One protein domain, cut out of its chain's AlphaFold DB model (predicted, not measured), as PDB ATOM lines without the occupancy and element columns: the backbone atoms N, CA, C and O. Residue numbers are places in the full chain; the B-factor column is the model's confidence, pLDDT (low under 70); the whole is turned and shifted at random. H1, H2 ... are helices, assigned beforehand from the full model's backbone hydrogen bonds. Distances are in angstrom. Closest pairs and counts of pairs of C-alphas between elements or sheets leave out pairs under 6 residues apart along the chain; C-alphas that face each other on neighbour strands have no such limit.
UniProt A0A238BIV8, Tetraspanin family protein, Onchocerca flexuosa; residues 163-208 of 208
ATOM      1  N   GLY A 163     225.062 273.300 109.806       94.12
ATOM      2  CA  GLY A 163     225.491 273.669 108.458       94.12
ATOM      3  C   GLY A 163     224.580 274.725 107.825       94.12
ATOM      4  O   GLY A 163     225.073 275.719 107.288       94.12
ATOM      5  N   ALA A 164     223.261 274.561 107.951       90.06
ATOM      6  CA  ALA A 164     222.282 275.530 107.466       90.06
ATOM      7  C   ALA A 164     222.407 276.888 108.179       90.06
ATOM      8  O   ALA A 164     222.389 277.928 107.521       90.06
ATOM      9  N   VAL A 165     222.599 276.893 109.502       91.25
ATOM     10  CA  VAL A 165     222.797 278.119 110.293       91.25
ATOM     11  C   VAL A 165     224.080 278.837 109.876       91.25
ATOM     12  O   VAL A 165     224.052 280.044 109.634       91.25
ATOM     13  N   ILE A 166     225.197 278.121 109.736       93.44
ATOM     14  CA  ILE A 166     226.478 278.704 109.305       93.44
ATOM     15  C   ILE A 166     226.356 279.278 107.888       93.44
ATOM     16  O   ILE A 166     226.809 280.398 107.626       93.44
ATOM     17  N   PHE A 167     225.695 278.555 106.982       91.06
ATOM     18  CA  PHE A 167     225.437 279.021 105.623       91.06
ATOM     19  C   PHE A 167     224.567 280.289 105.603       91.06
ATOM     20  O   PHE A 167     224.894 281.249 104.899       91.06
ATOM     21  N   ALA A 168     223.508 280.329 106.419       88.56
ATOM     22  CA  ALA A 168     222.633 281.491 106.563       88.56
ATOM     23  C   ALA A 168     223.366 282.698 107.170       88.56
ATOM     24  O   ALA A 168     223.133 283.836 106.768       88.56
ATOM     25  N   ILE A 169     224.284 282.455 108.111       88.00
ATOM     26  CA  ILE A 169     225.113 283.491 108.734       88.00
ATOM     27  C   ILE A 169     226.144 284.062 107.754       88.00
ATOM     28  O   ILE A 169     226.441 285.255 107.810       88.00
ATOM     29  N   THR A 170     226.689 283.230 106.872       91.75
ATOM     30  CA  THR A 170     227.702 283.651 105.894       91.75
ATOM     31  C   THR A 170     227.070 284.465 104.763       91.75
ATOM     32  O   THR A 170     227.623 285.473 104.342       91.75
ATOM     33  N   ASN A 171     225.862 284.092 104.332       91.00
ATOM     34  CA  ASN A 171     225.116 284.769 103.264       91.00
ATOM     35  C   ASN A 171     224.016 285.700 103.804       91.00
ATOM     36  O   ASN A 171     222.938 285.822 103.212       91.00
ATOM     37  N   LYS A 172     224.275 286.354 104.946       84.06
ATOM     38  CA  LYS A 172     223.290 287.170 105.676       84.06
ATOM     39  C   LYS A 172     222.597 288.206 104.807       84.06
ATOM     40  O   LYS A 172     221.392 288.365 104.947       84.06
ATOM     41  N   ASP A 173     223.319 288.904 103.939       83.50
ATOM     42  CA  ASP A 173     222.756 290.041 103.202       83.50
ATOM     43  C   ASP A 173     221.747 289.593 102.137       83.50
ATOM     44  O   ASP A 173     220.648 290.142 102.045       83.50
ATOM     45  N   GLN A 174     222.052 288.518 101.406       82.56
ATOM     46  CA  GLN A 174     221.109 287.943 100.440       82.56
ATOM     47  C   GLN A 174     219.922 287.256 101.127       82.56
ATOM     48  O   GLN A 174     218.776 287.378 100.677       82.56
ATOM     49  N   PHE A 175     220.176 286.571 102.247       83.00
ATOM     50  CA  PHE A 175     219.123 285.915 103.015       83.00
ATOM     51  C   PHE A 175     218.174 286.929 103.663       83.00
ATOM     52  O   PHE A 175     216.958 286.764 103.580       83.00
ATOM     53  N   LYS A 176     218.706 288.013 104.245       85.31
ATOM     54  CA  LYS A 176     217.918 289.097 104.847       85.31
ATOM     55  C   LYS A 176     216.977 289.722 103.836       85.31
ATOM     56  O   LYS A 176     215.790 289.806 104.123       85.31
ATOM     57  N   ASN A 177     217.465 290.103 102.658       85.69
ATOM     58  CA  ASN A 177     216.620 290.735 101.642       85.69
ATOM     59  C   ASN A 177     215.473 289.808 101.210       85.69
ATOM     60  O   ASN A 177     214.314 290.218 101.188       85.69
ATOM     61  N   SER A 178     215.776 288.529 100.982       83.75
ATOM     62  CA  SER A 178     214.769 287.515 100.644       83.75
ATOM     63  C   SER A 178     213.759 287.282 101.776       83.75
ATOM     64  O   SER A 178     212.570 287.071 101.526       83.75
ATOM     65  N   LEU A 179     214.217 287.331 103.031       82.38
ATOM     66  CA  LEU A 179     213.371 287.182 104.212       82.38
ATOM     67  C   LEU A 179     212.488 288.413 104.434       82.38
ATOM     68  O   LEU A 179     211.308 288.247 104.716       82.38
ATOM     69  N   TYR A 180     213.013 289.631 104.269       85.44
ATOM     70  CA  TYR A 180     212.242 290.871 104.402       85.44
ATOM     71  C   TYR A 180     211.117 290.942 103.375       85.44
ATOM     72  O   TYR A 180     209.992 291.254 103.753       85.44
ATOM     73  N   VAL A 181     211.382 290.573 102.119       82.69
ATOM     74  CA  VAL A 181     210.348 290.511 101.075       82.69
ATOM     75  C   VAL A 181     209.265 289.483 101.435       82.69
ATOM     76  O   VAL A 181     208.075 289.777 101.328       82.69
ATOM     77  N   LYS A 182     209.641 288.301 101.949       78.62
ATOM     78  CA  LYS A 182     208.664 287.298 102.416       78.62
ATOM     79  C   LYS A 182     207.876 287.756 103.646       78.62
ATOM     80  O   LYS A 182     206.671 287.533 103.700       78.62
ATOM     81  N   LEU A 183     208.529 288.390 104.620       80.94
ATOM     82  CA  LEU A 183     207.888 288.905 105.834       80.94
ATOM     83  C   LEU A 183     206.954 290.081 105.536       80.94
ATOM     84  O   LEU A 183     205.922 290.196 106.187       80.94
ATOM     85  N   GLN A 184     207.292 290.937 104.567       81.75
ATOM     86  CA  GLN A 184     206.395 291.993 104.094       81.75
ATOM     87  C   GLN A 184     205.157 291.393 103.426       81.75
ATOM     88  O   GLN A 184     204.052 291.774 103.793       81.75
ATOM     89  N   GLY A 185     205.319 290.380 102.567       72.50
ATOM     90  CA  GLY A 185     204.177 289.662 101.990       72.50
ATOM     91  C   GLY A 185     203.273 289.019 103.051       72.50
ATOM     92  O   GLY A 185     202.065 289.224 103.034       72.50
ATOM     93  N   LEU A 186     203.852 288.320 104.036       73.75
ATOM     94  CA  LEU A 186     203.084 287.703 105.130       73.75
ATOM     95  C   LEU A 186     202.408 288.723 106.059       73.75
ATOM     96  O   LEU A 186     201.398 288.408 106.686       73.75
ATOM     97  N   ARG A 187     202.962 289.933 106.185       76.75
ATOM     98  CA  ARG A 187     202.386 290.997 107.016       76.75
ATOM     99  C   ARG A 187     201.110 291.562 106.400       76.75
ATOM    100  O   ARG A 187     200.159 291.811 107.136       76.75
ATOM    101  N   GLU A 188     201.098 291.762 105.087       72.94
ATOM    102  CA  GLU A 188     199.920 292.283 104.386       72.94
ATOM    103  C   GLU A 188     198.797 291.236 104.338       72.94
ATOM    104  O   GLU A 188     197.652 291.538 104.663       72.94
ATOM    105  N   GLU A 189     199.157 289.974 104.120       66.81
ATOM    106  CA  GLU A 189     198.280 288.802 104.241       66.81
ATOM    107  C   GLU A 189     197.602 288.669 105.615       66.81
ATOM    108  O   GLU A 189     196.381 288.530 105.729       66.81
ATOM    109  N   GLN A 190     198.394 288.745 106.689       71.38
ATOM    110  CA  GLN A 190     197.885 288.703 108.063       71.38
ATOM    111  C   GLN A 190     196.953 289.882 108.355       71.38
ATOM    112  O   GLN A 190     195.918 289.693 108.993       71.38
ATOM    113  N   LYS A 191     197.283 291.085 107.867       76.38
ATOM    114  CA  LYS A 191     196.418 292.262 108.017       76.38
ATOM    115  C   LYS A 191     195.088 292.089 107.299       76.38
ATOM    116  O   LYS A 191     194.065 292.382 107.909       76.38
ATOM    117  N   ALA A 192     195.087 291.605 106.058       68.50
ATOM    118  CA  ALA A 192     193.865 291.384 105.289       68.50
ATOM    119  C   ALA A 192     192.963 290.328 105.953       68.50
ATOM    120  O   ALA A 192     191.764 290.548 106.121       68.50
ATOM    121  N   CYS A 193     193.545 289.218 106.421       53.50
ATOM    122  CA  CYS A 193     192.813 288.180 107.150       53.50
ATOM    123  C   CYS A 193     192.248 288.695 108.488       53.50
ATOM    124  O   CYS A 193     191.092 288.429 108.814       53.50
ATOM    125  N   TYR A 194     193.022 289.483 109.236       69.50
ATOM    126  CA  TYR A 194     192.569 290.095 110.486       69.50
ATOM    127  C   TYR A 194     191.455 291.125 110.259       69.50
ATOM    128  O   TYR A 194     190.485 291.141 111.013       69.50
ATOM    129  N   HIS A 195     191.550 291.934 109.201       73.31
ATOM    130  CA  HIS A 195     190.500 292.883 108.828       73.31
ATOM    131  C   HIS A 195     189.201 292.168 108.447       73.31
ATOM    132  O   HIS A 195     188.152 292.505 108.988       73.31
ATOM    133  N   ASN A 196     189.278 291.134 107.604       62.84
ATOM    134  CA  ASN A 196     188.112 290.332 107.214       62.84
ATOM    135  C   ASN A 196     187.497 289.582 108.406       62.84
ATOM    136  O   ASN A 196     186.282 289.400 108.483       62.84
ATOM    137  N   PHE A 197     188.321 289.131 109.355       70.62
ATOM    138  CA  PHE A 197     187.838 288.508 110.584       70.62
ATOM    139  C   PHE A 197     187.171 289.526 111.522       70.62
ATOM    140  O   PHE A 197     186.106 289.237 112.064       70.62
ATOM    141  N   LEU A 198     187.745 290.726 111.678       75.44
ATOM    142  CA  LEU A 198     187.144 291.815 112.455       75.44
ATOM    143  C   LEU A 198     185.832 292.313 111.847       75.44
ATOM    144  O   LEU A 198     184.903 292.600 112.595       75.44
ATOM    145  N   GLU A 199     185.729 292.384 110.522       74.62
ATOM    146  CA  GLU A 199     184.489 292.761 109.841       74.62
ATOM    147  C   GLU A 199     183.389 291.725 110.093       74.62
ATOM    148  O   GLU A 199     182.288 292.079 110.508       74.62
ATOM    149  N   LYS A 200     183.715 290.427 109.991       69.81
ATOM    150  CA  LYS A 200     182.777 289.358 110.365       69.81
ATOM    151  C   LYS A 200     182.370 289.397 111.838       69.81
ATOM    152  O   LYS A 200     181.224 289.081 112.153       69.81
ATOM    153  N   LEU A 201     183.277 289.782 112.738       71.31
ATOM    154  CA  LEU A 201     182.946 289.988 114.149       71.31
ATOM    155  C   LEU A 201     182.036 291.208 114.349       71.31
ATOM    156  O   LEU A 201     181.088 291.134 115.132       71.31
ATOM    157  N   ALA A 202     182.278 292.303 113.628       74.88
ATOM    158  CA  ALA A 202     181.458 293.508 113.687       74.88
ATOM    159  C   ALA A 202     180.037 293.258 113.162       74.88
ATOM    160  O   ALA A 202     179.078 293.629 113.836       74.88
ATOM    161  N   GLU A 203     179.882 292.554 112.035       76.50
ATOM    162  CA  GLU A 203     178.561 292.142 111.542       76.50
ATOM    163  C   GLU A 203     177.840 291.229 112.539       76.50
ATOM    164  O   GLU A 203     176.646 291.393 112.777       76.50
ATOM    165  N   SER A 204     178.563 290.314 113.195       67.94
ATOM    166  CA  SER A 204     177.958 289.439 114.206       67.94
ATOM    167  C   SER A 204     177.510 290.166 115.483       67.94
ATOM    168  O   SER A 204     176.592 289.689 116.144       67.94
ATOM    169  N   MET A 205     178.101 291.323 115.817       59.16
ATOM    170  CA  MET A 205     177.651 292.174 116.931       59.16
ATOM    171  C   MET A 205     176.526 293.139 116.544       59.16
ATOM    172  O   MET A 205     175.774 293.543 117.418       59.16
ATOM    173  N   LEU A 206     176.397 293.516 115.270       64.88
ATOM    174  CA  LEU A 206     175.341 294.426 114.802       64.88
ATOM    175  C   LEU A 206     173.973 293.732 114.646       64.88
ATOM    176  O   LEU A 206     172.950 294.399 114.522       64.88
ATOM    177  N   ILE A 207     173.961 292.396 114.631       59.44
ATOM    178  CA  ILE A 207     172.757 291.557 114.503       59.44
ATOM    179  C   ILE A 207     172.219 291.118 115.888       59.44
ATOM    180  O   ILE A 207     171.160 290.494 115.967       59.44
ATOM    181  N   MET A 208     172.914 291.462 116.983       47.28
ATOM    182  CA  MET A 208     172.510 291.197 118.372       47.28
ATOM    183  C   MET A 208     172.039 292.474 119.066       47.28
ATOM    184  O   MET A 208     171.027 292.384 119.796       47.28
TER     185      MET A 208
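Overview. This is residues 163 to 208 of the 208 residues of the protein "Tetraspanin family protein" of Onchocerca flexuosa (UniProt A0A238BIV8). You are looking at an L made of two helices: one long helix, H2, makes nearly the whole length, and a short helix, H1, turns off at its first end to make the foot. H2 runs alone for most of its way: from residue 177 on, no other part of the printed residues lies beside it. The printed part has 46 residues, with two named helices in the order H1, H2, and no named strand; the class is all helix. It is extended, with a radius of gyration of the C-alphas of 18.6 A, and its C-alphas span 57 by 17 by 7 A, a rod in outline.

Arrangement. Start with H2, residues 172 to 206, the longest helix. Just before it look for H1, residues 163 to 170, joined to it by a tight link of one residue, Asn 171. The lines of H1 and H2 are about perpendicular, at 79 degrees. The two helices are close but not clearly touching: their closest C-alphas, those of Ala 168 and Phe 175, are 6.7 A apart. Residues 177 to 208, of which 177 to 206 belong to H2, stand free. Along the backbone of H1 and H2 you will find every O i to N i+4 pair within hydrogen-bond range.

Along the chain. Find C-alpha 172 at (223.290, 287.170, 105.676); from there H2 runs 49.3 A to C-alpha 206 at (175.341, 294.426, 114.802). Then go back to C-alpha 163 at (225.491, 273.669, 108.458), where H1 begins; it ends at Thr 170, 10.5 A away from C-alpha to C-alpha.

Size, cuts and confidence. The two C-alphas farthest apart, those of Thr 170 and Met 208, are 57.1 A from each other. The printed part has no cut, and Met 208 is the chain's last residue. In the B-factor column the mean pLDDT of the printed part is 77.2; look for values under 70 at residue 189, residues 192 to 194, residues 196 and 200, and residues 204 to 208.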